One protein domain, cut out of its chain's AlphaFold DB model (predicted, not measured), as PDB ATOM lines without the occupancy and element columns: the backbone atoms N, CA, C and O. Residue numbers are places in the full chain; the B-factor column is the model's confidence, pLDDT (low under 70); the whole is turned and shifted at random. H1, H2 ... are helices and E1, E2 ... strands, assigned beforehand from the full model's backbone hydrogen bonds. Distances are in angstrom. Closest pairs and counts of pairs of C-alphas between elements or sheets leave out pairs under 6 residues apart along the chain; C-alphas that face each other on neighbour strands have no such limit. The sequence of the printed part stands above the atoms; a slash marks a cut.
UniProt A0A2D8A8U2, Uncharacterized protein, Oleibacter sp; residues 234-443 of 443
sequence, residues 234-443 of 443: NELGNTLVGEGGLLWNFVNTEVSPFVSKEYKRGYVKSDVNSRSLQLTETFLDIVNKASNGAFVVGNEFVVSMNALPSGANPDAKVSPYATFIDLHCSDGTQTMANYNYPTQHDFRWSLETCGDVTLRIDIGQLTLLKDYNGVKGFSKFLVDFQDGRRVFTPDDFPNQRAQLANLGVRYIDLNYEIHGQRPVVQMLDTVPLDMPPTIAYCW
ATOM      1  N   ASN A 234      10.266  30.041  47.648       81.44
ATOM      2  CA  ASN A 234      11.718  30.190  47.819       81.44
ATOM      3  C   ASN A 234      12.501  28.907  47.533       81.44
ATOM      4  O   ASN A 234      13.668  28.981  47.172       81.44
ATOM      5  N   GLU A 235      11.852  27.748  47.607       86.69
ATOM      6  CA  GLU A 235      12.471  26.463  47.281       86.69
ATOM      7  C   GLU A 235      12.284  26.086  45.806       86.69
ATOM      8  O   GLU A 235      13.095  25.341  45.258       86.69
ATOM      9  N   LEU A 236      11.265  26.640  45.128       88.12
ATOM     10  CA  LEU A 236      10.931  26.313  43.732       88.12
ATOM     11  C   LEU A 236      12.121  26.416  42.779       88.12
ATOM     12  O   LEU A 236      12.287  25.550  41.926       88.12
ATOM     13  N   GLY A 237      12.954  27.450  42.913       87.12
ATOM     14  CA  GLY A 237      14.118  27.625  42.047       87.12
ATOM     15  C   GLY A 237      15.081  26.443  42.119       87.12
ATOM     16  O   GLY A 237      15.380  25.828  41.097       87.12
ATOM     17  N   ASN A 238      15.507  26.074  43.326       86.25
ATOM     18  CA  ASN A 238      16.395  24.931  43.520       86.25
ATOM     19  C   ASN A 238      15.721  23.607  43.130       86.25
ATOM     20  O   ASN A 238      16.299  22.817  42.386       86.25
ATOM     21  N   THR A 239      14.465  23.401  43.534       90.38
ATOM     22  CA  THR A 239      13.687  22.195  43.207       90.38
ATOM     23  C   THR A 239      13.515  21.990  41.697       90.38
ATOM     24  O   THR A 239      13.532  20.857  41.216       90.38
ATOM     25  N   LEU A 240      13.363  23.069  40.924       90.62
ATOM     26  CA  LEU A 240      13.166  23.001  39.476       90.62
ATOM     27  C   LEU A 240      14.474  22.886  38.702       90.62
ATOM     28  O   LEU A 240      14.605  21.994  37.863       90.62
ATOM     29  N   VAL A 241      15.401  23.815  38.938       89.00
ATOM     30  CA  VAL A 241      16.554  24.053  38.055       89.00
ATOM     31  C   VAL A 241      17.909  23.837  38.726       89.00
ATOM     32  O   VAL A 241      18.925  23.934  38.034       89.00
ATOM     33  N   GLY A 242      17.935  23.538  40.029       85.38
ATOM     34  CA  GLY A 242      19.150  23.179  40.758       85.38
ATOM     35  C   GLY A 242      19.751  21.849  40.297       85.38
ATOM     36  O   GLY A 242      19.253  21.188  39.378       85.38
ATOM     37  N   GLU A 243      20.848  21.441  40.935       82.81
ATOM     38  CA  GLU A 243      21.481  20.152  40.646       82.81
ATOM     39  C   GLU A 243      20.505  19.003  40.944       82.81
ATOM     40  O   GLU A 243      19.995  18.870  42.053       82.81
ATOM     41  N   GLY A 244      20.198  18.188  39.929       83.44
ATOM     42  CA  GLY A 244      19.184  17.135  40.046       83.44
ATOM     43  C   GLY A 244      17.742  17.647  40.155       83.44
ATOM     44  O   GLY A 244      16.869  16.888  40.574       83.44
ATOM     45  N   GLY A 245      17.480  18.906  39.787       90.38
ATOM     46  CA  GLY A 245      16.141  19.493  39.784       90.38
ATOM     47  C   GLY A 245      15.160  18.772  38.850       90.38
ATOM     48  O   GLY A 245      15.548  18.125  37.870       90.38
ATOM     49  N   LEU A 246      13.864  18.902  39.143       94.44
ATOM     50  CA  LEU A 246      12.780  18.200  38.444       94.44
ATOM     51  C   LEU A 246      12.780  18.458  36.932       94.44
ATOM     52  O   LEU A 246      12.561  17.524  36.158       94.44
ATOM     53  N   LEU A 247      13.068  19.694  36.502       94.62
ATOM     54  CA  LEU A 247      13.118  20.041  35.080       94.62
ATOM     55  C   LEU A 247      14.223  19.259  34.368       94.62
ATOM     56  O   LEU A 247      13.987  18.682  33.309       94.62
ATOM     57  N   TRP A 248      15.426  19.225  34.948       93.50
ATOM     58  CA  TRP A 248      16.570  18.556  34.333       93.50
ATOM     59  C   TRP A 248      16.422  17.046  34.338       93.50
ATOM     60  O   TRP A 248      16.751  16.415  33.335       93.50
ATOM     61  N   ASN A 249      15.878  16.472  35.411       95.50
ATOM     62  CA  ASN A 249      15.564  15.048  35.443       95.50
ATOM     63  C   ASN A 249      14.600  14.701  34.310       95.50
ATOM     64  O   ASN A 249      14.929  13.860  33.481       95.50
ATOM     65  N   PHE A 250      13.484  15.424  34.197       97.38
ATOM     66  CA  PHE A 250      12.497  15.193  33.145       97.38
ATOM     67  C   PHE A 250      13.080  15.363  31.735       97.38
ATOM     68  O   PHE A 250      12.901  14.502  30.874       97.38
ATOM     69  N   VAL A 251      13.818  16.451  31.484       96.25
ATOM     70  CA  VAL A 251      14.430  16.699  30.170       96.25
ATOM     71  C   VAL A 251      15.418  15.592  29.806       96.25
ATOM     72  O   VAL A 251      15.403  15.107  28.676       96.25
ATOM     73  N   ASN A 252      16.256  15.161  30.748       94.94
ATOM     74  CA  ASN A 252      17.293  14.173  30.478       94.94
ATOM     75  C   ASN A 252      16.734  12.752  30.322       94.94
ATOM     76  O   ASN A 252      17.263  11.995  29.505       94.94
ATOM     77  N   THR A 253      15.683  12.384  31.063       94.81
ATOM     78  CA  THR A 253      15.127  11.020  31.041       94.81
ATOM     79  C   THR A 253      14.003  10.836  30.029       94.81
ATOM     80  O   THR A 253      13.975   9.815  29.350       94.81
ATOM     81  N   GLU A 254      13.090  11.803  29.912       96.00
ATOM     82  CA  GLU A 254      11.868  11.663  29.107       96.00
ATOM     83  C   GLU A 254      11.990  12.337  27.736       96.00
ATOM     84  O   GLU A 254      11.473  11.833  26.740       96.00
ATOM     85  N   VAL A 255      12.661  13.491  27.669       97.12
ATOM     86  CA  VAL A 255      12.623  14.360  26.478       97.12
ATOM     87  C   VAL A 255      13.883  14.263  25.621       97.12
ATOM     88  O   VAL A 255      13.829  14.566  24.432       97.12
ATOM     89  N   SER A 256      15.009  13.818  26.181       96.31
ATOM     90  CA  SER A 256      16.319  13.851  25.521       96.31
ATOM     91  C   SER A 256      16.385  13.206  24.127       96.31
ATOM     92  O   SER A 256      17.090  13.768  23.290       96.31
ATOM     93  N   PRO A 257      15.636  12.132  23.787       95.88
ATOM     94  CA  PRO A 257      15.616  11.607  22.418       95.88
ATOM     95  C   PRO A 257      14.976  12.573  21.407       95.88
ATOM     96  O   PRO A 257      15.273  12.525  20.216       95.88
ATOM     97  N   PHE A 258      14.087  13.453  21.869       97.62
ATOM     98  CA  PHE A 258      13.220  14.303  21.044       97.62
ATOM     99  C   PHE A 258      13.712  15.742  20.909       97.62
ATOM    100  O   PHE A 258      13.090  16.541  20.206       97.62
ATOM    101  N   VAL A 259      14.816  16.080  21.569       97.12
ATOM    102  CA  VAL A 259      15.443  17.398  21.487       97.12
ATOM    103  C   VAL A 259      16.926  17.269  21.192       97.12
ATOM    104  O   VAL A 259      17.573  16.284  21.536       97.12
ATOM    105  N   SER A 260      17.488  18.299  20.576       94.81
ATOM    106  CA  SER A 260      18.924  18.420  20.364       94.81
ATOM    107  C   SER A 260      19.399  19.793  20.815       94.81
ATOM    108  O   SER A 260      18.642  20.765  20.809       94.81
ATOM    109  N   LYS A 261      20.657  19.872  21.255       93.19
ATOM    110  CA  LYS A 261      21.278  21.134  21.654       93.19
ATOM    111  C   LYS A 261      22.059  21.704  20.477       93.19
ATOM    112  O   LYS A 261      23.117  21.193  20.120       93.19
ATOM    113  N   GLU A 262      21.556  22.786  19.904       92.38
ATOM    114  CA  GLU A 262      22.164  23.480  18.776       92.38
ATOM    115  C   GLU A 262      22.920  24.741  19.216       92.38
ATOM    116  O   GLU A 262      22.514  25.484  20.118       92.38
ATOM    117  N   TYR A 263      24.037  25.023  18.539       89.06
ATOM    118  CA  TYR A 263      24.832  26.222  18.793       89.06
ATOM    119  C   TYR A 263      23.988  27.492  18.591       89.06
ATOM    120  O   TYR A 263      23.335  27.653  17.562       89.06
ATOM    121  N   LYS A 264      24.011  28.402  19.576       88.00
ATOM    122  CA  LYS A 264      23.231  29.662  19.637       88.00
ATOM    123  C   LYS A 264      21.702  29.527  19.676       88.00
ATOM    124  O   LYS A 264      21.043  30.539  19.891       88.00
ATOM    125  N   ARG A 265      21.140  28.331  19.497       89.31
ATOM    126  CA  ARG A 265      19.688  28.086  19.561       89.31
ATOM    127  C   ARG A 265      19.260  27.351  20.828       89.31
ATOM    128  O   ARG A 265      18.094  27.424  21.188       89.31
ATOM    129  N   GLY A 266      20.196  26.700  21.521       92.50
ATOM    130  CA  GLY A 266      19.886  25.917  22.711       92.50
ATOM    131  C   GLY A 266      19.177  24.614  22.345       92.50
ATOM    132  O   GLY A 266      19.466  24.025  21.308       92.50
ATOM    133  N   TYR A 267      18.285  24.152  23.210       95.50
ATOM    134  CA  TYR A 267      17.404  23.021  22.968       95.50
ATOM    135  C   TYR A 267      16.370  23.362  21.898       95.50
ATOM    136  O   TYR A 267      15.604  24.318  22.032       95.50
ATOM    137  N   VAL A 268      16.343  22.544  20.852       96.06
ATOM    138  CA  VAL A 268      15.359  22.580  19.770       96.06
ATOM    139  C   VAL A 268      14.798  21.180  19.546       96.06
ATOM    140  O   VAL A 268      15.410  20.190  19.947       96.06
ATOM    141  N   LYS A 269      13.640  21.084  18.890       96.56
ATOM    142  CA  LYS A 269      13.047  19.794  18.513       96.56
ATOM    143  C   LYS A 269      13.954  19.036  17.549       96.56
ATOM    144  O   LYS A 269      14.448  19.613  16.583       96.56
ATOM    145  N   SER A 270      14.127  17.745  17.801       95.75
ATOM    146  CA  SER A 270      14.754  16.827  16.853       95.75
ATOM    147  C   SER A 270      13.761  16.461  15.752       95.75
ATOM    148  O   SER A 270      12.587  16.216  16.028       95.75
ATOM    149  N   ASP A 271      14.245  16.386  14.511       94.06
ATOM    150  CA  ASP A 271      13.496  15.851  13.374       94.06
ATOM    151  C   ASP A 271      14.153  14.555  12.897       94.06
ATOM    152  O   ASP A 271      15.342  14.528  12.572       94.06
ATOM    153  N   VAL A 272      13.376  13.477  12.873       92.69
ATOM    154  CA  VAL A 272      13.795  12.174  12.361       92.69
ATOM    155  C   VAL A 272      12.781  11.722  11.328       92.69
ATOM    156  O   VAL A 272      11.620  11.488  11.648       92.69
ATOM    157  N   ASN A 273      13.215  11.567  10.076       87.12
ATOM    158  CA  ASN A 273      12.341  11.177   8.966       87.12
ATOM    159  C   ASN A 273      11.088  12.071   8.855       87.12
ATOM    160  O   ASN A 273       9.985  11.551   8.672       87.12
ATOM    161  N   SER A 274      11.259  13.394   8.998       88.19
ATOM    162  CA  SER A 274      10.170  14.384   8.984       88.19
ATOM    163  C   SER A 274       9.158  14.218  10.123       88.19
ATOM    164  O   SER A 274       7.992  14.599   9.992       88.19
ATOM    165  N   ARG A 275       9.593  13.620  11.238       90.94
ATOM    166  CA  ARG A 275       8.812  13.452  12.464       90.94
ATOM    167  C   ARG A 275       9.505  14.158  13.612       90.94
ATOM    168  O   ARG A 275      10.701  13.997  13.826       90.94
ATOM    169  N   SER A 276       8.710  14.873  14.394       94.50
ATOM    170  CA  SER A 276       9.118  15.564  15.614       94.50
ATOM    171  C   SER A 276       8.028  15.378  16.653       94.50
ATOM    172  O   SER A 276       6.848  15.555  16.346       94.50
ATOM    173  N   LEU A 277       8.395  15.094  17.901       94.94
ATOM    174  CA  LEU A 277       7.427  15.172  18.991       94.94
ATOM    175  C   LEU A 277       6.826  16.589  19.040       94.94
ATOM    176  O   LEU A 277       7.525  17.572  18.770       94.94
ATOM    177  N   GLN A 278       5.534  16.703  19.345       94.81
ATOM    178  CA  GLN A 278       4.804  17.975  19.293       94.81
ATOM    179  C   GLN A 278       5.030  18.816  20.559       94.81
ATOM    180  O   GLN A 278       4.082  19.269  21.196       94.81
ATOM    181  N   LEU A 279       6.298  19.011  20.937       97.44
ATOM    182  CA  LEU A 279       6.687  19.851  22.069       97.44
ATOM    183  C   LEU A 279       6.339  21.321  21.797       97.44
ATOM    184  O   LEU A 279       6.540  21.822  20.681       97.44
ATOM    185  N   THR A 280       5.829  22.009  22.819       97.56
ATOM    186  CA  THR A 280       5.447  23.423  22.721       97.56
ATOM    187  C   THR A 280       6.677  24.325  22.703       97.56
ATOM    188  O   THR A 280       7.676  24.059  23.372       97.56
ATOM    189  N   GLU A 281       6.600  25.435  21.967       95.62
ATOM    190  CA  GLU A 281       7.671  26.443  21.971       95.62
ATOM    191  C   GLU A 281       7.859  27.038  23.376       95.62
ATOM    192  O   GLU A 281       8.984  27.216  23.827       95.62
ATOM    193  N   THR A 282       6.766  27.226  24.126       96.00
ATOM    194  CA  THR A 282       6.803  27.690  25.523       96.00
ATOM    195  C   THR A 282       7.659  26.792  26.414       96.00
ATOM    196  O   THR A 282       8.422  27.288  27.241       96.00
ATOM    197  N   PHE A 283       7.545  25.469  26.261       97.06
ATOM    198  CA  PHE A 283       8.359  24.528  27.024       97.06
ATOM    199  C   PHE A 283       9.844  24.647  26.661       97.06
ATOM    200  O   PHE A 283      10.684  24.759  27.553       97.06
ATOM    201  N   LEU A 284      10.171  24.693  25.367       96.44
ATOM    202  CA  LEU A 284      11.556  24.826  24.902       96.44
ATOM    203  C   LEU A 284      12.184  26.151  25.347       96.44
ATOM    204  O   LEU A 284      13.328  26.166  25.798       96.44
ATOM    205  N   ASP A 285      11.431  27.250  25.299       94.75
ATOM    206  CA  ASP A 285      11.865  28.557  25.799       94.75
ATOM    207  C   ASP A 285      12.209  28.508  27.289       94.75
ATOM    208  O   ASP A 285      13.212  29.083  27.716       94.75
ATOM    209  N   ILE A 286      11.405  27.803  28.088       93.94
ATOM    210  CA  ILE A 286      11.638  27.628  29.525       93.94
ATOM    211  C   ILE A 286      12.884  26.784  29.781       93.94
ATOM    212  O   ILE A 286      13.721  27.189  30.588       93.94
ATOM    213  N   VAL A 287      13.064  25.673  29.061       94.75
ATOM    214  CA  VAL A 287      14.279  24.845  29.152       94.75
ATOM    215  C   VAL A 287      15.522  25.660  28.778       94.75
ATOM    216  O   VAL A 287      16.541  25.605  29.469       94.75
ATOM    217  N   ASN A 288      15.443  26.473  27.724       93.62
ATOM    218  CA  ASN A 288      16.545  27.323  27.277       93.62
ATOM    219  C   ASN A 288      16.876  28.440  28.270       93.62
ATOM    220  O   ASN A 288      18.050  28.667  28.574       93.62
ATOM    221  N   LYS A 289      15.860  29.107  28.827       90.44
ATOM    222  CA  LYS A 289      16.028  30.100  29.898       90.44
ATOM    223  C   LYS A 289      16.656  29.479  31.142       90.44
ATOM    224  O   LYS A 289      17.663  29.999  31.620       90.44
ATOM    225  N   ALA A 290      16.130  28.339  31.593       90.69
ATOM    226  CA  ALA A 290      16.658  27.585  32.725       90.69
ATOM    227  C   ALA A 290      18.119  27.168  32.506       90.69
ATOM    228  O   ALA A 290      18.939  27.307  33.411       90.69
ATOM    229  N   SER A 291      18.482  26.727  31.294       88.38
ATOM    230  CA  SER A 291      19.865  26.348  30.969       88.38
ATOM    231  C   SER A 291      20.836  27.517  31.139       88.38
ATOM    232  O   SER A 291      21.959  27.310  31.593       88.38
ATOM    233  N   ASN A 292      20.402  28.737  30.814       82.12
ATOM    234  CA  ASN A 292      21.199  29.951  30.992       82.12
ATOM    235  C   ASN A 292      21.248  30.421  32.458       82.12
ATOM    236  O   ASN A 292      22.160  31.151  32.833       82.12
ATOM    237  N   GLY A 293      20.272  30.016  33.276       79.00
ATOM    238  CA  GLY A 293      20.113  30.418  34.675       79.00
ATOM    239  C   GLY A 293      20.656  29.443  35.706       79.00
ATOM    240  O   GLY A 293      20.673  29.788  36.882       79.00
ATOM    241  N   ALA A 294      21.114  28.259  35.294       78.88
ATOM    242  CA  ALA A 294      21.562  27.208  36.208       78.88
ATOM    243  C   ALA A 294      22.682  27.668  37.161       78.88
ATOM    244  O   ALA A 294      22.731  27.234  38.302       78.88
ATOM    245  N   PHE A 295      23.543  28.594  36.726       82.12
ATOM    246  CA  PHE A 295      24.597  29.171  37.572       82.12
ATOM    247  C   PHE A 295      24.056  30.063  38.703       82.12
ATOM    248  O   PHE A 295      24.742  30.270  39.694       82.12
ATOM    249  N   VAL A 296      22.852  30.617  38.577       84.12
ATOM    250  CA  VAL A 296      22.285  31.483  39.621       84.12
ATOM    251  C   VAL A 296      21.815  30.658  40.818       84.12
ATOM    252  O   VAL A 296      21.878  31.122  41.951       84.12
ATOM    253  N   VAL A 297      21.349  29.439  40.570       83.94
ATOM    254  CA  VAL A 297      20.748  28.575  41.589       83.94
ATOM    255  C   VAL A 297      21.845  27.904  42.412       83.94
ATOM    256  O   VAL A 297      22.834  27.425  41.859       83.94
ATOM    257  N   GLY A 298      21.688  27.901  43.736       81.25
ATOM    258  CA  GLY A 298      22.671  27.368  44.678       81.25
ATOM    259  C   GLY A 298      23.922  28.231  44.881       81.25
ATOM    260  O   GLY A 298      24.844  27.789  45.564       81.25
ATOM    261  N   ASN A 299      23.984  29.442  44.311       88.31
ATOM    262  CA  ASN A 299      25.112  30.361  44.474       88.31
ATOM    263  C   ASN A 299      24.716  31.634  45.238       88.31
ATOM    264  O   ASN A 299      23.617  32.163  45.082       88.31
ATOM    265  N   GLU A 300      25.655  32.152  46.035       92.75
ATOM    266  CA  GLU A 300      25.549  33.461  46.688       92.75
ATOM    267  C   GLU A 300      26.247  34.534  45.842       92.75
ATOM    268  O   GLU A 300      27.350  34.336  45.325       92.75
ATOM    269  N   PHE A 301      25.620  35.704  45.748       94.69
ATOM    270  CA  PHE A 301      26.137  36.878  45.061       94.69
ATOM    271  C   PHE A 301      26.259  38.055  46.020       94.69
ATOM    272  O   PHE A 301      25.362  38.323  46.818       94.69
ATOM    273  N   VAL A 302      27.361  38.795  45.900       97.00
ATOM    274  CA  VAL A 302      27.552  40.063  46.610       97.00
ATOM    275  C   VAL A 302      27.233  41.211  45.660       97.00
ATOM    276  O   VAL A 302      27.865  41.345  44.609       97.00
ATOM    277  N   VAL A 303      26.265  42.042  46.036       97.25
ATOM    278  CA  VAL A 303      25.909  43.274  45.327       97.25
ATOM    279  C   VAL A 303      26.347  44.459  46.174       97.25
ATOM    280  O   VAL A 303      25.781  44.713  47.236       97.25
ATOM    281  N   SER A 304      27.358  45.182  45.699       97.38
ATOM    282  CA  SER A 304      27.839  46.391  46.361       97.38
ATOM    283  C   SER A 304      27.024  47.586  45.888       97.38
ATOM    284  O   SER A 304      26.870  47.803  44.683       97.38
ATOM    285  N   MET A 305      26.491  48.347  46.837       96.69
ATOM    286  CA  MET A 305      25.669  49.519  46.576       96.69
ATOM    287  C   MET A 305      26.240  50.733  47.294       96.69
ATOM    288  O   MET A 305      26.489  50.685  48.496       96.69
ATOM    289  N   ASN A 306      26.402  51.831  46.564       95.50
ATOM    290  CA  ASN A 306      26.740  53.135  47.117       95.50
ATOM    291  C   ASN A 306      25.547  54.081  46.950       95.50
ATOM    292  O   ASN A 306      25.038  54.285  45.846       95.50
ATOM    293  N   ALA A 307      25.075  54.631  48.063       94.00
ATOM    294  CA  ALA A 307      23.932  55.522  48.102       94.00
ATOM    295  C   ALA A 307      24.350  56.974  47.903       94.00
ATOM    296  O   ALA A 307      25.205  57.488  48.616       94.00
ATOM    297  N   LEU A 308      23.713  57.651  46.951       91.19
ATOM    298  CA  LEU A 308      23.938  59.066  46.682       91.19
ATOM    299  C   LEU A 308      22.833  59.919  47.338       91.19
ATOM    300  O   LEU A 308      21.799  59.384  47.760       91.19
ATOM    301  N   PRO A 309      23.025  61.245  47.472       90.06
ATOM    302  CA  PRO A 309      22.008  62.125  48.039       90.06
ATOM    303  C   PRO A 309      20.659  61.997  47.322       90.06
ATOM    304  O   PRO A 309      20.588  61.941  46.091       90.06
ATOM    305  N   SER A 310      19.592  61.939  48.117       91.12
ATOM    306  CA  SER A 310      18.212  61.825  47.645       91.12
ATOM    307  C   SER A 310      17.560  63.204  47.577       91.12
ATOM    308  O   SER A 310      17.834  64.065  48.415       91.12
ATOM    309  N   GLY A 311      16.691  63.421  46.593       93.31
ATOM    310  CA  GLY A 311      16.099  64.729  46.330       93.31
ATOM    311  C   GLY A 311      14.592  64.696  46.099       93.31
ATOM    312  O   GLY A 311      13.954  63.647  46.004       93.31
ATOM    313  N   ALA A 312      14.014  65.892  46.039       95.94
ATOM    314  CA  ALA A 312      12.647  66.132  45.591       95.94
ATOM    315  C   ALA A 312      12.648  67.274  44.565       95.94
ATOM    316  O   ALA A 312      13.671  67.921  44.325       95.94
ATOM    317  N   ASN A 313      11.494  67.552  43.958       97.38
ATOM    318  CA  ASN A 313      11.366  68.722  43.093       97.38
ATOM    319  C   ASN A 313      11.675  70.040  43.839       97.38
ATOM    320  O   ASN A 313      11.278  70.170  44.995       97.38
ATOM    321  N   PRO A 314      12.287  71.045  43.175       94.44
ATOM    322  CA  PRO A 314      12.763  72.274  43.826       94.44
ATOM    323  C   PRO A 314      11.711  73.037  44.641       94.44
ATOM    324  O   PRO A 314      12.030  73.609  45.675       94.44
ATOM    325  N   ASP A 315      10.453  73.026  44.190       94.06
ATOM    326  CA  ASP A 315       9.355  73.771  44.827       94.06
ATOM    327  C   ASP A 315       8.681  73.012  45.990       94.06
ATOM    328  O   ASP A 315       7.677  73.475  46.538       94.06
ATOM    329  N   ALA A 316       9.162  71.811  46.332       96.56
ATOM    330  CA  ALA A 316       8.602  71.024  47.422       96.56
ATOM    331  C   ALA A 316       8.897  71.677  48.780       96.56
ATOM    332  O   ALA A 316       9.999  72.153  49.044       96.56
ATOM    333  N   LYS A 317       7.917  71.650  49.689       96.50
ATOM    334  CA  LYS A 317       8.061  72.204  51.050       96.50
ATOM    335  C   LYS A 317       8.943  71.345  51.961       96.50
ATOM    336  O   LYS A 317       9.294  71.774  53.055       96.50
ATOM    337  N   VAL A 318       9.235  70.119  51.542       96.50
ATOM    338  CA  VAL A 318      10.021  69.122  52.273       96.50
ATOM    339  C   VAL A 318      10.924  68.376  51.295       96.50
ATOM    340  O   VAL A 318      10.631  68.298  50.103       96.50
ATOM    341  N   SER A 319      12.007  67.797  51.801       94.50
ATOM    342  CA  SER A 319      12.908  66.934  51.034       94.50
ATOM    343  C   SER A 319      13.183  65.643  51.809       94.50
ATOM    344  O   SER A 319      13.091  65.660  53.043       94.50
ATOM    345  N   PRO A 320      13.475  64.523  51.120       96.12
ATOM    346  CA  PRO A 320      13.908  63.301  51.782       96.12
ATOM    347  C   PRO A 320      15.143  63.573  52.636       96.12
ATOM    348  O   PRO A 320      16.079  64.225  52.173       96.12
ATOM    349  N   TYR A 321      15.152  63.083  53.872       95.12
ATOM    350  CA  TYR A 321      16.307  63.213  54.767       95.12
ATOM    351  C   TYR A 321      16.947  61.868  55.107       95.12
ATOM    352  O   TYR A 321      18.084  61.840  55.578       95.12
ATOM    353  N   ALA A 322      16.239  60.761  54.872       96.06
ATOM    354  CA  ALA A 322      16.786  59.425  55.018       96.06
ATOM    355  C   ALA A 322      16.123  58.437  54.052       96.06
ATOM    356  O   ALA A 322      14.925  58.523  53.774       96.06
ATOM    357  N   THR A 323      16.904  57.475  53.569       96.62
ATOM    358  CA  THR A 323      16.418  56.307  52.833       96.62
ATOM    359  C   THR A 323      16.994  55.035  53.429       96.62
ATOM    360  O   THR A 323      18.123  55.025  53.920       96.62
ATOM    361  N   PHE A 324      16.203  53.968  53.405       97.25
ATOM    362  CA  PHE A 324      16.587  52.664  53.924       97.25
ATOM    363  C   PHE A 324      16.216  51.595  52.907       97.25
ATOM    364  O   PHE A 324      15.127  51.642  52.336       97.25
ATOM    365  N   ILE A 325      17.125  50.653  52.684       97.81
ATOM    366  CA  ILE A 325      16.873  49.454  51.889       97.81
ATOM    367  C   ILE A 325      17.030  48.266  52.817       97.81
ATOM    368  O   ILE A 325      18.135  48.024  53.304       97.81
ATOM    369  N   ASP A 326      15.937  47.545  53.023       98.06
ATOM    370  CA  ASP A 326      15.883  46.344  53.844       98.06
ATOM    371  C   ASP A 326      15.705  45.126  52.935       98.06
ATOM    372  O   ASP A 326      14.655  44.958  52.313       98.06
ATOM    373  N   LEU A 327      16.738  44.286  52.846       98.00
ATOM    374  CA  LEU A 327      16.685  42.983  52.190       98.00
ATOM    375  C   LEU A 327      16.405  41.914  53.244       98.00
ATOM    376  O   LEU A 327      17.222  41.693  54.139       98.00
ATOM    377  N   HIS A 328      15.262  41.245  53.132       96.31
ATOM    378  CA  HIS A 328      14.856  40.206  54.071       96.31
ATOM    379  C   HIS A 328      15.396  38.849  53.622       96.31
ATOM    380  O   HIS A 328      15.039  38.356  52.547       96.31
ATOM    381  N   CYS A 329      16.235  38.246  54.463       94.50
ATOM    382  CA  CYS A 329      16.775  36.910  54.261       94.50
ATOM    383  C   CYS A 329      16.497  36.007  55.475       94.50
ATOM    384  O   CYS A 329      16.104  36.467  56.549       94.50
ATOM    385  N   SER A 330      16.683  34.697  55.311       91.06
ATOM    386  CA  SER A 330      16.435  33.686  56.343       91.06
ATOM    387  C   SER A 330      17.364  33.807  57.554       91.06
ATOM    388  O   SER A 330      17.001  33.397  58.651       91.06
ATOM    389  N   ASP A 331      18.568  34.346  57.356       90.31
ATOM    390  CA  ASP A 331      19.576  34.614  58.386       90.31
ATOM    391  C   ASP A 331      19.412  35.993  59.052       90.31
ATOM    392  O   ASP A 331      20.055  36.271  60.066       90.31
ATOM    393  N   GLY A 332      18.521  36.836  58.527       94.06
ATOM    394  CA  GLY A 332      18.201  38.152  59.063       94.06
ATOM    395  C   GLY A 332      17.958  39.193  57.973       94.06
ATOM    396  O   GLY A 332      18.095  38.937  56.777       94.06
ATOM    397  N   THR A 333      17.594  40.401  58.397       97.19
ATOM    398  CA  THR A 333      17.457  41.547  57.492       97.19
ATOM    399  C   THR A 333      18.804  42.244  57.323       97.19
ATOM    400  O   THR A 333      19.453  42.598  58.307       97.19
ATOM    401  N   GLN A 334      19.207  42.475  56.074       97.69
ATOM    402  CA  GLN A 334      20.349  43.314  55.721       97.69
ATOM    403  C   GLN A 334      19.848  44.724  55.393       97.69
ATOM    404  O   GLN A 334      19.008  44.882  54.508       97.69
ATOM    405  N   THR A 335      20.367  45.740  56.087       97.25
ATOM    406  CA  THR A 335      19.877  47.123  55.985       97.25
ATOM    407  C   THR A 335      20.975  48.077  55.533       97.25
ATOM    408  O   THR A 335      21.985  48.244  56.215       97.25
ATOM    409  N   MET A 336      20.720  48.808  54.448       96.44
ATOM    410  CA  MET A 336      21.497  49.995  54.086       96.44
ATOM    411  C   MET A 336      20.724  51.253  54.479       96.44
ATOM    412  O   MET A 336      19.633  51.488  53.969       96.44
ATOM    413  N   ALA A 337      21.310  52.085  55.343       95.25
ATOM    414  CA  ALA A 337      20.767  53.385  55.729       95.25
ATOM    415  C   ALA A 337      21.570  54.526  55.084       95.25
ATOM    416  O   ALA A 337      22.791  54.604  55.227       95.25
ATOM    417  N   ASN A 338      20.881  55.442  54.409       94.50
ATOM    418  CA  ASN A 338      21.466  56.634  53.804       94.50
ATOM    419  C   ASN A 338      20.779  57.886  54.353       94.50
ATOM    420  O   ASN A 338      19.602  58.116  54.095       94.50
ATOM    421  N   TYR A 339      21.539  58.722  55.061       94.06
ATOM    422  CA  TYR A 339      21.089  59.997  55.628       94.06
ATOM    423  C   TYR A 339      21.520  61.197  54.760       94.06
ATOM    424  O   TYR A 339      21.924  62.232  55.285       94.06
ATOM    425  N   ASN A 340      21.478  61.036  53.431       87.31
ATOM    426  CA  ASN A 340      21.996  61.965  52.414       87.31
ATOM    427  C   ASN A 340      23.518  62.185  52.446       87.31
ATOM    428  O   ASN A 340      24.007  63.260  52.094       87.31
ATOM    429  N   TYR A 341      24.267  61.145  52.809       83.25
ATOM    430  CA  TYR A 341      25.724  61.101  52.700       83.25
ATOM    431  C   TYR A 341      26.131  59.827  51.957       83.25
ATOM    432  O   TYR A 341      25.453  58.814  52.129       83.25
ATOM    433  N   PRO A 342      27.214  59.851  51.155       82.00
ATOM    434  CA  PRO A 342      27.718  58.653  50.502       82.00
ATOM    435  C   PRO A 342      27.954  57.532  51.515       82.00
ATOM    436  O   PRO A 342      28.808  57.651  52.395       82.00
ATOM    437  N   THR A 343      27.179  56.462  51.382       89.50
ATOM    438  CA  THR A 343      27.268  55.269  52.226       89.50
ATOM    439  C   THR A 343      27.331  54.056  51.322       89.50
ATOM    440  O   THR A 343      26.482  53.896  50.446       89.50
ATOM    441  N   GLN A 344      28.306  53.185  51.569       93.69
ATOM    442  CA  GLN A 344      28.437  51.912  50.875       93.69
ATOM    443  C   GLN A 344      27.923  50.767  51.749       93.69
ATOM    444  O   GLN A 344      28.177  50.739  52.956       93.69
ATOM    445  N   HIS A 345      27.231  49.815  51.133       96.44
ATOM    446  CA  HIS A 345      26.795  48.580  51.767       96.44
ATOM    447  C   HIS A 345      26.887  47.418  50.777       96.44
ATOM    448  O   HIS A 345      26.561  47.568  49.599       96.44
ATOM    449  N   ASP A 346      27.290  46.250  51.270       97.56
ATOM    450  CA  ASP A 346      27.350  45.020  50.487       97.56
ATOM    451  C   ASP A 346      26.182  44.116  50.883       97.56
ATOM    452  O   ASP A 346      26.083  43.682  52.029       97.56
ATOM    453  N   PHE A 347      25.295  43.833  49.933       97.62
ATOM    454  CA  PHE A 347      24.210  42.874  50.114       97.62
ATOM    455  C   PHE A 347      24.665  41.486  49.679       97.62
ATOM    456  O   PHE A 347      25.085  41.299  48.535       97.62
ATOM    457  N   ARG A 348      24.551  40.506  50.575       96.56
ATOM    458  CA  ARG A 348      24.700  39.082  50.257       96.56
ATOM    459  C   ARG A 348      23.345  38.522  49.883       96.56
ATOM    460  O   ARG A 348      22.410  38.603  50.672       96.56
ATOM    461  N   TRP A 349      23.225  37.978  48.683       95.00
ATOM    462  CA  TRP A 349      21.955  37.488  48.176       95.00
ATOM    463  C   TRP A 349      22.104  36.099  47.567       95.00
ATOM    464  O   TRP A 349      23.017  35.850  46.781       95.00
ATOM    465  N   SER A 350      21.165  35.217  47.894       91.75
ATOM    466  CA  SER A 350      20.930  33.953  47.198       91.75
ATOM    467  C   SER A 350      19.431  33.796  46.942       91.75
ATOM    468  O   SER A 350      18.614  34.447  47.603       91.75
ATOM    469  N   LEU A 351      19.064  32.941  45.988       89.00
ATOM    470  CA  LEU A 351      17.659  32.671  45.675       89.00
ATOM    471  C   LEU A 351      16.932  31.999  46.845       89.00
ATOM    472  O   LEU A 351      15.743  32.216  47.061       89.00
ATOM    473  N   GLU A 352      17.657  31.140  47.549       86.81
ATOM    474  CA  GLU A 352      17.137  30.216  48.543       86.81
ATOM    475  C   GLU A 352      16.900  30.916  49.884       86.81
ATOM    476  O   GLU A 352      15.957  30.582  50.606       86.81
ATOM    477  N   THR A 353      17.755  31.890  50.215       90.50
ATOM    478  CA  THR A 353      17.748  32.544  51.527       90.50
ATOM    479  C   THR A 353      17.097  33.915  51.524       90.50
ATOM    480  O   THR A 353      16.629  34.328  52.578       90.50
ATOM    481  N   CYS A 354      17.032  34.624  50.396       93.31
ATOM    482  CA  CYS A 354      16.573  36.012  50.360       93.31
ATOM    483  C   CYS A 354      15.282  36.199  49.551       93.31
ATOM    484  O   CYS A 354      15.005  35.476  48.597       93.31
ATOM    485  N   GLY A 355      14.487  37.205  49.923       92.25
ATOM    486  CA  GLY A 355      13.196  37.466  49.293       92.25
ATOM    487  C   GLY A 355      12.862  38.944  49.175       92.25
ATOM    488  O   GLY A 355      13.375  39.637  48.289       92.25
ATOM    489  N   ASP A 356      11.949  39.390  50.035       95.94
ATOM    490  CA  ASP A 356      11.339  40.712  49.960       95.94
ATOM    491  C   ASP A 356      12.366  41.829  50.173       95.94
ATOM    492  O   ASP A 356      13.238  41.752  51.046       95.94
ATOM    493  N   VAL A 357      12.215  42.905  49.401       97.94
ATOM    494  CA  VAL A 357      12.966  44.146  49.599       97.94
ATOM    495  C   VAL A 357      12.011  45.285  49.886       97.94
ATOM    496  O   VAL A 357      11.098  45.538  49.102       97.94
ATOM    497  N   THR A 358      12.259  46.012  50.969       98.12
ATOM    498  CA  THR A 358      11.511  47.223  51.306       98.12
ATOM    499  C   THR A 358      12.421  48.431  51.144       98.12
ATOM    500  O   THR A 358      13.454  48.550  51.800       98.12
ATOM    501  N   LEU A 359      12.020  49.347  50.266       97.94
ATOM    502  CA  LEU A 359      12.597  50.680  50.168       97.94
ATOM    503  C   LEU A 359      11.747  51.640  51.001       97.94
ATOM    504  O   LEU A 359      10.576  51.882  50.694       97.94
ATOM    505  N   ARG A 360      12.356  52.220  52.032       97.88
ATOM    506  CA  ARG A 360      11.743  53.233  52.888       97.88
ATOM    507  C   ARG A 360      12.355  54.600  52.624       97.88
ATOM    508  O   ARG A 360      13.573  54.745  52.622       97.88
ATOM    509  N   ILE A 361      11.509  55.608  52.435       97.94
ATOM    510  CA  ILE A 361      11.910  57.003  52.223       97.94
ATOM    511  C   ILE A 361      11.257  57.856  53.303       97.94
ATOM    512  O   ILE A 361      10.031  57.972  53.347       97.94
ATOM    513  N   ASP A 362      12.069  58.484  54.146       97.50
ATOM    514  CA  ASP A 362      11.584  59.436  55.138       97.50
ATOM    515  C   ASP A 362      11.695  60.868  54.590       97.50
ATOM    516  O   ASP A 362      12.779  61.341  54.228       97.50
ATOM    517  N   ILE A 363      10.557  61.564  54.517       96.88
ATOM    518  CA  ILE A 363      10.414  62.904  53.931       96.88
ATOM    519  C   ILE A 363       9.504  63.785  54.796       96.88
ATOM    520  O   ILE A 363       8.294  63.580  54.899       96.88
ATOM    521  N   GLY A 364      10.079  64.817  55.419       93.38
ATOM    522  CA  GLY A 364       9.351  65.666  56.365       93.38
ATOM    523  C   GLY A 364       8.848  64.871  57.577       93.38
ATOM    524  O   GLY A 364       9.644  64.429  58.392       93.38
ATOM    525  N   GLN A 365       7.528  64.705  57.702       93.56
ATOM    526  CA  GLN A 365       6.890  63.857  58.727       93.56
ATOM    527  C   GLN A 365       6.285  62.570  58.138       93.56
ATOM    528  O   GLN A 365       5.527  61.877  58.813       93.56
ATOM    529  N   LEU A 366       6.556  62.284  56.863       96.75
ATOM    530  CA  LEU A 366       6.016  61.133  56.150       96.75
ATOM    531  C   LEU A 366       7.073  60.037  56.028       96.75
ATOM    532  O   LEU A 366       8.240  60.321  55.763       96.75
ATOM    533  N   THR A 367       6.617  58.793  56.120       97.44
ATOM    534  CA  THR A 367       7.386  57.603  55.751       97.44
ATOM    535  C   THR A 367       6.696  56.952  54.562       97.44
ATOM    536  O   THR A 367       5.522  56.583  54.636       97.44
ATOM    537  N   LEU A 368       7.421  56.848  53.454       97.94
ATOM    538  CA  LEU A 368       6.965  56.212  52.226       97.94
ATOM    539  C   LEU A 368       7.590  54.824  52.134       97.94
ATOM    540  O   LEU A 368       8.782  54.676  52.395       97.94
ATOM    541  N   LEU A 369       6.794  53.827  51.757       97.19
ATOM    542  CA  LEU A 369       7.242  52.446  51.602       97.19
ATOM    543  C   LEU A 369       6.996  51.982  50.172       97.19
ATOM    544  O   LEU A 369       5.913  52.193  49.620       97.19
ATOM    545  N   LYS A 370       8.007  51.345  49.588       97.19
ATOM    546  CA  LYS A 370       7.922  50.641  48.316       97.19
ATOM    547  C   LYS A 370       8.431  49.221  48.516       97.19
ATOM    548  O   LYS A 370       9.626  49.016  48.720       97.19
ATOM    549  N   ASP A 371       7.519  48.263  48.413       96.69
ATOM    550  CA  ASP A 371       7.830  46.851  48.608       96.69
ATOM    551  C   ASP A 371       8.021  46.125  47.272       96.69
ATOM    552  O   ASP A 371       7.222  46.243  46.335       96.69
ATOM    553  N   TYR A 372       9.088  45.339  47.207       96.88
ATOM    554  CA  TYR A 372       9.441  44.447  46.116       96.88
ATOM    555  C   TYR A 372       9.314  43.011  46.618       96.88
ATOM    556  O   TYR A 372      10.260  42.430  47.141       96.88
ATOM    557  N   ASN A 373       8.119  42.446  46.453       93.12
ATOM    558  CA  ASN A 373       7.763  41.176  47.081       93.12
ATOM    559  C   ASN A 373       8.222  39.937  46.288       93.12
ATOM    560  O   ASN A 373       8.271  39.925  45.043       93.12
ATOM    561  N   GLY A 374       8.417  38.855  47.033       90.69
ATOM    562  CA  GLY A 374       8.779  37.513  46.613       90.69
ATOM    563  C   GLY A 374      10.284  37.295  46.493       90.69
ATOM    564  O   GLY A 374      11.092  38.203  46.605       90.69
ATOM    565  N   VAL A 375      10.653  36.069  46.138       89.25
ATOM    566  CA  VAL A 375      12.046  35.589  45.983       89.25
ATOM    567  C   VAL A 375      12.854  36.343  44.919       89.25
ATOM    568  O   VAL A 375      14.076  36.365  44.929       89.25
ATOM    569  N   LYS A 376      12.150  37.012  44.000       91.25
ATOM    570  CA  LYS A 376      12.719  37.902  42.977       91.25
ATOM    571  C   LYS A 376      12.697  39.379  43.398       91.25
ATOM    572  O   LYS A 376      12.881  40.247  42.549       91.25
ATOM    573  N   GLY A 377      12.410  39.684  44.664       94.94
ATOM    574  CA  GLY A 377      12.254  41.039  45.196       94.94
ATOM    575  C   GLY A 377      13.483  41.901  44.938       94.94
ATOM    576  O   GLY A 377      13.386  42.942  44.289       94.94
ATOM    577  N   PHE A 378      14.656  41.402  45.323       96.06
ATOM    578  CA  PHE A 378      15.911  42.114  45.090       96.06
ATOM    579  C   PHE A 378      16.230  42.301  43.607       96.06
ATOM    580  O   PHE A 378      16.568  43.403  43.190       96.06
ATOM    581  N   SER A 379      16.028  41.281  42.770       94.94
ATOM    582  CA  SER A 379      16.224  41.412  41.323       94.94
ATOM    583  C   SER A 379      15.315  42.480  40.703       94.94
ATOM    584  O   SER A 379      15.773  43.255  39.865       94.94
ATOM    585  N   LYS A 380      14.045  42.568  41.132       96.25
ATOM    586  CA  LYS A 380      13.110  43.622  40.691       96.25
ATOM    587  C   LYS A 380      13.583  45.007  41.126       96.25
ATOM    588  O   LYS A 380      13.567  45.927  40.316       96.25
ATOM    589  N   PHE A 381      14.031  45.139  42.375       97.31
ATOM    590  CA  PHE A 381      14.619  46.378  42.876       97.31
ATOM    591  C   PHE A 381      15.829  46.798  42.022       97.31
ATOM    592  O   PHE A 381      15.908  47.936  41.569       97.31
ATOM    593  N   LEU A 382      16.745  45.873  41.729       96.88
ATOM    594  CA  LEU A 382      17.942  46.162  40.937       96.88
ATOM    595  C   LEU A 382      17.617  46.565  39.491       96.88
ATOM    596  O   LEU A 382      18.338  47.379  38.922       96.88
ATOM    597  N   VAL A 383      16.534  46.040  38.906       96.06
ATOM    598  CA  VAL A 383      16.042  46.482  37.590       96.06
ATOM    599  C   VAL A 383      15.450  47.887  37.642       96.06
ATOM    600  O   VAL A 383      15.759  48.699  36.773       96.06
ATOM    601  N   ASP A 384      14.664  48.213  38.671       95.62
ATOM    602  CA  ASP A 384      14.113  49.564  38.866       95.62
ATOM    603  C   ASP A 384      15.212  50.641  38.949       95.62
ATOM    604  O   ASP A 384      14.972  51.802  38.607       95.62
ATOM    605  N   PHE A 385      16.416  50.248  39.372       95.88
ATOM    606  CA  PHE A 385      17.604  51.092  39.493       95.88
ATOM    607  C   PHE A 385      18.730  50.713  38.518       95.88
ATOM    608  O   PHE A 385      19.882  51.073  38.758       95.88
ATOM    609  N   GLN A 386      18.437  50.021  37.411       91.38
ATOM    610  CA  GLN A 386      19.473  49.532  36.484       91.38
ATOM    611  C   GLN A 386      20.382  50.649  35.936       91.38
ATOM    612  O   GLN A 386      21.572  50.424  35.717       91.38
ATOM    613  N   ASP A 387      19.830  51.855  35.774       91.69
ATOM    614  CA  ASP A 387      20.526  53.048  35.277       91.69
ATOM    615  C   ASP A 387      21.109  53.909  36.417       91.69
ATOM    616  O   ASP A 387      21.546  55.038  36.204       91.69
ATOM    617  N   GLY A 388      21.075  53.399  37.652       93.75
ATOM    618  CA  GLY A 388      21.553  54.069  38.861       93.75
ATOM    619  C   GLY A 388      20.621  55.150  39.412       93.75
ATOM    620  O   GLY A 388      20.954  55.807  40.396       93.75
ATOM    621  N   ARG A 389      19.441  55.349  38.815       94.81
ATOM    622  CA  ARG A 389      18.474  56.370  39.231       94.81
ATOM    623  C   ARG A 389      17.040  55.880  39.094       94.81
ATOM    624  O   ARG A 389      16.663  55.361  38.048       94.81
ATOM    625  N   ARG A 390      16.212  56.167  40.099       96.81
ATOM    626  CA  ARG A 390      14.755  55.987  40.048       96.81
ATOM    627  C   ARG A 390      14.065  57.269  40.482       96.81
ATOM    628  O   ARG A 390      14.423  57.873  41.492       96.81
ATOM    629  N   VAL A 391      13.059  57.672  39.713       96.81
ATOM    630  CA  VAL A 391      12.191  58.805  40.037       96.81
ATOM    631  C   VAL A 391      10.831  58.256  40.439       96.81
ATOM    632  O   VAL A 391      10.153  57.631  39.625       96.81
ATOM    633  N   PHE A 392      10.450  58.487  41.689       97.50
ATOM    634  CA  PHE A 392       9.134  58.157  42.214       97.50
ATOM    635  C   PHE A 392       8.211  59.367  42.147       97.50
ATOM    636  O   PHE A 392       8.639  60.515  42.271       97.50
ATOM    637  N   THR A 393       6.927  59.096  41.998       97.12
ATOM    638  CA  THR A 393       5.844  60.076  41.957       97.12
ATOM    639  C   THR A 393       4.843  59.793  43.080       97.12
ATOM    640  O   THR A 393       4.860  58.710  43.664       97.12
ATOM    641  N   PRO A 394       3.925  60.721  43.401       96.56
ATOM    642  CA  PRO A 394       2.864  60.452  44.372       96.56
ATOM    643  C   PRO A 394       1.996  59.226  44.045       96.56
ATOM    644  O   PRO A 394       1.401  58.652  44.953       96.56
ATOM    645  N   ASP A 395       1.928  58.813  42.777       96.50
ATOM    646  CA  ASP A 395       1.170  57.630  42.355       96.50
ATOM    647  C   ASP A 395       1.862  56.317  42.763       96.50
ATOM    648  O   ASP A 395       1.187  55.303  42.941       96.50
ATOM    649  N   ASP A 396       3.178  56.340  43.003       96.12
ATOM    650  CA  ASP A 396       3.922  55.206  43.561       96.12
ATOM    651  C   ASP A 396       3.621  54.976  45.053       96.12
ATOM    652  O   ASP A 396       3.914  53.897  45.570       96.12
ATOM    653  N   PHE A 397       3.004  55.956  45.733       96.69
ATOM    654  CA  PHE A 397       2.680  55.920  47.165       96.69
ATOM    655  C   PHE A 397       1.201  56.258  47.432       96.69
ATOM    656  O   PHE A 397       0.889  57.321  47.984       96.69
ATOM    657  N   PRO A 398       0.255  55.361  47.088       94.50
ATOM    658  CA  PRO A 398      -1.178  55.662  47.127       94.50
ATOM    659  C   PRO A 398      -1.681  56.140  48.495       94.50
ATOM    660  O   PRO A 398      -2.509  57.047  48.565       94.50
ATOM    661  N   ASN A 399      -1.137  55.578  49.580       95.31
ATOM    662  CA  ASN A 399      -1.535  55.891  50.955       95.31
ATOM    663  C   ASN A 399      -1.127  57.308  51.395       95.31
ATOM    664  O   ASN A 399      -1.805  57.911  52.224       95.31
ATOM    665  N   GLN A 400      -0.046  57.864  50.834       96.94
ATOM    666  CA  GLN A 400       0.480  59.195  51.171       96.94
ATOM    667  C   GLN A 400       0.286  60.217  50.039       96.94
ATOM    668  O   GLN A 400       0.659  61.382  50.191       96.94
ATOM    669  N   ARG A 401      -0.347  59.832  48.922       96.31
ATOM    670  CA  ARG A 401      -0.519  60.659  47.715       96.31
ATOM    671  C   ARG A 401      -1.047  62.067  48.006       96.31
ATOM    672  O   ARG A 401      -0.476  63.052  47.541       96.31
ATOM    673  N   ALA A 402      -2.118  62.175  48.795       96.44
ATOM    674  CA  ALA A 402      -2.723  63.465  49.142       96.44
ATOM    675  C   ALA A 402      -1.794  64.338  50.005       96.44
ATOM    676  O   ALA A 402      -1.730  65.553  49.827       96.44
ATOM    677  N   GLN A 403      -1.045  63.721  50.922       97.00
ATOM    678  CA  GLN A 403      -0.094  64.420  51.788       97.00
ATOM    679  C   GLN A 403       1.099  64.941  50.975       97.00
ATOM    680  O   GLN A 403       1.476  66.101  51.127       97.00
ATOM    681  N   LEU A 404       1.627  64.130  50.051       96.88
ATOM    682  CA  LEU A 404       2.690  64.530  49.123       96.88
ATOM    683  C   LEU A 404       2.261  65.711  48.242       96.88
ATOM    684  O   LEU A 404       2.996  66.693  48.134       96.88
ATOM    685  N   ALA A 405       1.041  65.674  47.697       94.75
ATOM    686  CA  ALA A 405       0.491  66.771  46.903       94.75
ATOM    687  C   ALA A 405       0.367  68.080  47.710       94.75
ATOM    688  O   ALA A 405       0.788  69.138  47.240       94.75
ATOM    689  N   ASN A 406      -0.130  68.018  48.951       95.56
ATOM    690  CA  ASN A 406      -0.246  69.188  49.840       95.56
ATOM    691  C   ASN A 406       1.116  69.812  50.204       95.56
ATOM    692  O   ASN A 406       1.231  71.024  50.443       95.56
ATOM    693  N   LEU A 407       2.156  68.978  50.238       96.75
ATOM    694  CA  LEU A 407       3.543  69.377  50.463       96.75
ATOM    695  C   LEU A 407       4.252  69.843  49.181       96.75
ATOM    696  O   LEU A 407       5.407  70.261  49.248       96.75
ATOM    697  N   GLY A 408       3.573  69.825  48.032       97.00
ATOM    698  CA  GLY A 408       4.137  70.234  46.745       97.00
ATOM    699  C   GLY A 408       5.148  69.240  46.168       97.00
ATOM    700  O   GLY A 408       5.919  69.613  45.285       97.00
ATOM    701  N   VAL A 409       5.165  67.992  46.650       97.88
ATOM    702  CA  VAL A 409       6.049  66.934  46.149       97.88
ATOM    703  C   VAL A 409       5.435  66.330  44.883       97.88
ATOM    704  O   VAL A 409       4.409  65.656  44.930       97.88
ATOM    705  N   ARG A 410       6.067  66.590  43.737       97.38
ATOM    706  CA  ARG A 410       5.726  66.050  42.410       97.38
ATOM    707  C   ARG A 410       6.573  64.840  42.046       97.38
ATOM    708  O   ARG A 410       6.081  63.939  41.377       97.38
ATOM    709  N   TYR A 411       7.831  64.837  42.472       97.50
ATOM    710  CA  TYR A 411       8.716  63.698  42.312       97.50
ATOM    711  C   TYR A 411       9.734  63.628  43.447       97.50
ATOM    712  O   TYR A 411      10.056  64.641  44.072       97.50
ATOM    713  N   ILE A 412      10.242  62.422  43.670       97.44
ATOM    714  CA  ILE A 412      11.353  62.102  44.561       97.44
ATOM    715  C   ILE A 412      12.372  61.338  43.725       97.44
ATOM    716  O   ILE A 412      12.003  60.368  43.067       97.44
ATOM    717  N   ASP A 413      13.630  61.765  43.722       95.44
ATOM    718  CA  ASP A 413      14.686  61.087  42.981       95.44
ATOM    719  C   ASP A 413      15.713  60.448  43.910       95.44
ATOM    720  O   ASP A 413      16.300  61.088  44.783       95.44
ATOM    721  N   LEU A 414      15.907  59.147  43.708       95.81
ATOM    722  CA  LEU A 414      16.880  58.336  44.423       95.81
ATOM    723  C   LEU A 414      17.961  57.881  43.448       95.81
ATOM    724  O   LEU A 414      17.655  57.483  42.320       95.81
ATOM    725  N   ASN A 415      19.210  57.922  43.899       94.62
ATOM    726  CA  ASN A 415      20.374  57.604  43.086       94.62
ATOM    727  C   ASN A 415      21.263  56.586  43.825       94.62
ATOM    728  O   ASN A 415      21.589  56.783  44.998       94.62
ATOM    729  N   TYR A 416      21.657  55.520  43.130       95.56
ATOM    730  CA  TYR A 416      22.534  54.463  43.632       95.56
ATOM    731  C   TYR A 416      23.582  54.105  42.579       95.56
ATOM    732  O   TYR A 416      23.261  53.940  41.405       95.56
ATOM    733  N   GLU A 417      24.826  53.908  43.000       95.44
ATOM    734  CA  GLU A 417      25.829  53.215  42.189       95.44
ATOM    735  C   GLU A 417      25.821  51.742  42.597       95.44
ATOM    736  O   GLU A 417      25.952  51.418  43.777       95.44
ATOM    737  N   ILE A 418      25.614  50.844  41.631       96.56
ATOM    738  CA  ILE A 418      25.388  49.420  41.892       96.56
ATOM    739  C   ILE A 418      26.408  48.589  41.113       96.56
ATOM    740  O   ILE A 418      26.531  48.716  39.887       96.56
ATOM    741  N   HIS A 419      27.099  47.699  41.822       96.19
ATOM    742  CA  HIS A 419      28.091  46.778  41.276       96.19
ATOM    743  C   HIS A 419      27.790  45.331  41.687       96.19
ATOM    744  O   HIS A 419      27.365  45.062  42.805       96.19
ATOM    745  N   GLY A 420      28.037  44.375  40.784       93.69
ATOM    746  CA  GLY A 420      27.802  42.944  41.041       93.69
ATOM    747  C   GLY A 420      26.359  42.469  40.811       93.69
ATOM    748  O   GLY A 420      26.074  41.288  40.952       93.69
ATOM    749  N   GLN A 421      25.453  43.345  40.370       93.75
ATOM    750  CA  GLN A 421      24.026  43.067  40.181       93.75
ATOM    751  C   GLN A 421      23.682  42.139  39.009       93.75
ATOM    752  O   GLN A 421      22.578  41.604  38.960       93.75
ATOM    753  N   ARG A 422      24.585  41.958  38.033       91.31
ATOM    754  CA  ARG A 422      24.257  41.268  36.768       91.31
ATOM    755  C   ARG A 422      23.681  39.854  36.963       91.31
ATOM    756  O   ARG A 422      22.626  39.607  36.385       91.31
ATOM    757  N   PRO A 423      24.287  38.954  37.764       89.50
ATOM    758  CA  PRO A 423      23.725  37.620  38.004       89.50
ATOM    759  C   PRO A 423      22.344  37.661  38.667       89.50
ATOM    760  O   PRO A 423      21.439  36.921  38.284       89.50
ATOM    761  N   VAL A 424      22.165  38.582  39.618       92.50
ATOM    762  CA  VAL A 424      20.919  38.761  40.375       92.50
ATOM    763  C   VAL A 424      19.792  39.248  39.468       92.50
ATOM    764  O   VAL A 424      18.670  38.754  39.552       92.50
ATOM    765  N   VAL A 425      20.084  40.183  38.561       92.50
ATOM    766  CA  VAL A 425      19.123  40.692  37.571       92.50
ATOM    767  C   VAL A 425      18.766  39.620  36.538       92.50
ATOM    768  O   VAL A 425      17.587  39.432  36.250       92.50
ATOM    769  N   GLN A 426      19.756  38.880  36.022       87.12
ATOM    770  CA  GLN A 426      19.542  37.819  35.023       87.12
ATOM    771  C   GLN A 426      18.537  36.758  35.490       87.12
ATOM    772  O   GLN A 426      17.743  36.277  34.682       87.12
ATOM    773  N   MET A 427      18.500  36.467  36.794       86.81
ATOM    774  CA  MET A 427      17.532  35.549  37.399       86.81
ATOM    775  C   MET A 427      16.077  35.810  36.985       86.81
ATOM    776  O   MET A 427      15.297  34.859  36.864       86.81
ATOM    777  N   LEU A 428      15.684  37.079  36.805       87.38
ATOM    778  CA  LEU A 428      14.303  37.436  36.470       87.38
ATOM    779  C   LEU A 428      13.804  36.646  35.264       87.38
ATOM    780  O   LEU A 428      12.690  36.115  35.321       87.38
ATOM    781  N   ASP A 429      14.673  36.484  34.271       85.50
ATOM    782  CA  ASP A 429      14.377  35.814  33.013       85.50
ATOM    783  C   ASP A 429      14.844  34.358  32.986       85.50
ATOM    784  O   ASP A 429      14.233  33.533  32.305       85.50
ATOM    785  N   THR A 430      15.922  34.028  33.700       84.81
ATOM    786  CA  THR A 430      16.598  32.732  33.558       84.81
ATOM    787  C   THR A 430      16.168  31.678  34.575       84.81
ATOM    788  O   THR A 430      16.445  30.502  34.368       84.81
ATOM    789  N   VAL A 431      15.485  32.060  35.660       86.88
ATOM    790  CA  VAL A 431      14.962  31.112  36.659       86.88
ATOM    791  C   VAL A 431      13.430  31.121  36.619       86.88
ATOM    792  O   VAL A 431      12.804  31.999  37.224       86.88
ATOM    793  N   PRO A 432      12.793  30.200  35.874       85.25
ATOM    794  CA  PRO A 432      11.340  30.072  35.857       85.25
ATOM    795  C   PRO A 432      10.847  29.570  37.221       85.25
ATOM    796  O   PRO A 432      11.328  28.560  37.724       85.25
ATOM    797  N   LEU A 433       9.893  30.289  37.820       85.06
ATOM    798  CA  LEU A 433       9.235  29.879  39.072       85.06
ATOM    799  C   LEU A 433       7.890  29.196  38.825       85.06
ATOM    800  O   LEU A 433       7.321  28.616  39.740       85.06
ATOM    801  N   ASP A 434       7.402  29.270  37.593       87.56
ATOM    802  CA  ASP A 434       6.170  28.644  37.157       87.56
ATOM    803  C   ASP A 434       6.492  27.769  35.949       87.56
ATOM    804  O   ASP A 434       7.319  28.117  35.098       87.56
ATOM    805  N   MET A 435       5.829  26.622  35.893       92.69
ATOM    806  CA  MET A 435       5.995  25.632  34.844       92.69
ATOM    807  C   MET A 435       4.746  25.603  33.959       92.69
ATOM    808  O   MET A 435       3.632  25.755  34.466       92.69
ATOM    809  N   PRO A 436       4.896  25.452  32.632       95.56
ATOM    810  CA  PRO A 436       3.763  25.497  31.729       95.56
ATOM    811  C   PRO A 436       2.869  24.279  31.993       95.56
ATOM    812  O   PRO A 436       3.383  23.165  32.128       95.56
ATOM    813  N   PRO A 437       1.537  24.452  32.025       95.94
ATOM    814  CA  PRO A 437       0.629  23.326  32.205       95.94
ATOM    815  C   PRO A 437       0.684  22.365  31.012       95.94
ATOM    816  O   PRO A 437       0.410  21.185  31.169       95.94
ATOM    817  N   THR A 438       1.074  22.852  29.827       97.44
ATOM    818  CA  THR A 438       1.147  22.065  28.590       97.44
ATOM    819  C   THR A 438       2.529  22.173  27.949       97.44
ATOM    820  O   THR A 438       2.955  23.258  27.541       97.44
ATOM    821  N   ILE A 439       3.210  21.035  27.819       98.06
ATOM    822  CA  ILE A 439       4.530  20.904  27.192       98.06
ATOM    823  C   ILE A 439       4.504  20.148  25.869       98.06
ATOM    824  O   ILE A 439       5.444  20.283  25.088       98.06
ATOM    825  N   ALA A 440       3.438  19.399  25.586       97.44
ATOM    826  CA  ALA A 440       3.261  18.703  24.321       97.44
ATOM    827  C   ALA A 440       1.796  18.742  23.873       97.44
ATOM    828  O   ALA A 440       0.887  18.520  24.673       97.44
ATOM    829  N   TYR A 441       1.566  19.014  22.588       94.69
ATOM    830  CA  TYR A 441       0.231  18.935  22.002       94.69
ATOM    831  C   TYR A 441      -0.075  17.510  21.552       94.69
ATOM    832  O   TYR A 441       0.690  16.889  20.813       94.69
ATOM    833  N   CYS A 442      -1.222  17.010  21.992       86.88
ATOM    834  CA  CYS A 442      -1.841  15.809  21.454       86.88
ATOM    835  C   CYS A 442      -3.028  16.168  20.549       86.88
ATOM    836  O   CYS A 442      -3.310  17.350  20.380       86.88
ATOM    837  N   TRP A 443      -3.614  15.131  19.937       87.88
ATOM    838  CA  TRP A 443      -4.764  15.109  19.017       87.88
ATOM    839  C   TRP A 443      -5.501  16.418  18.743       87.88
ATOM    840  O   TRP A 443      -6.104  16.983  19.681       87.88
TER     841      TRP A 443
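What this domain is: This is residues 234 to 443 of the 443 residues of an uncharacterized protein of Oleibacter sp (UniProt A0A2D8A8U2). A long two-lobed rod: one lobe is a sandwich of two strongly twisted four-stranded sheets, E5 E4 E7 E8 and E6 E3 E10 E9, with H4 packed on both near their ends, and the smaller lobe holds H1, H2, H3 and the hairpin E1 E2. H6 joins the lobes, touching H4 and H3; H5 is at the far end of the sandwich. The printed part has 210 residues, with six named helices and ten named strands in the order H1 H2 E1 E2 H3 E3 E4 E5 E6 E7 E8 H4 E9 H5 E10 H6; the class is mixed, helices and strands, and the sheets are antiparallel. The whole is loose, with a radius of gyration of the C-alphas of 21.9 A and spans of 74 by 34 by 27 A.

Where its parts are: One sheet of four strands has E5, residues 332 to 338, E4, 320 to 329 and 26.7 A long, E7, 354 to 363 and 27.8 A, and E8, 366 to 372. C-alpha 320 is at (13.908, 63.301, 51.782). The other has E6, 343 to 349, E3, 301 to 307, E10, 412 to 419 and 22.9 A, and E9, 389 to 392. H4 is 377 to 384, H5 401 to 406 and H6 422 to 430. H1, 236 to 241, begins at (10.931, 26.313, 43.732); H2 is 246 to 258, E1 259 to 262, E2 266 to 269, and H3 281 to 293 and 18.2 A.

How they stand to each other: In the sandwich the strands of one sheet stand at 19 degrees to those of the other. E4 and E7 pair with N 324 and O 360 at 2.9 A, E6 and E3 with N 303 and O 347 at 2.9 A. E10 pairs staggered, with E9 over 412 to 415 and with E3 over 416 to 419. H4 stands up from the first sheet at a height of 8.5 A, over E7 and E8. H5 only grazes that sheet, with residues 401 to 404. H4 and H6 touch, about perpendicular at 77 degrees, the C-alphas of Ser 379 and Val 425 closest at 4.8 A. H6 touches H3, whose residues 289 to 293 alone take part, with C-alphas 293 and 430 closest at 4.4 A. H1 and H2 touch only at the corner. The O i to N i+4 pairs are within hydrogen-bond range throughout H1, H3, H4 and H5, in 6 of 9 in H2 and 3 of 5 in H6.

The domain as a whole: The C-alphas farthest apart, of Asn 273 and Lys 317, are 74.3 A apart. The printed part has no cut. The links E2 to H3 and E3 to E4 are long, and residues 431 to 443 have no named element. No printed residue is under 70 in pLDDT.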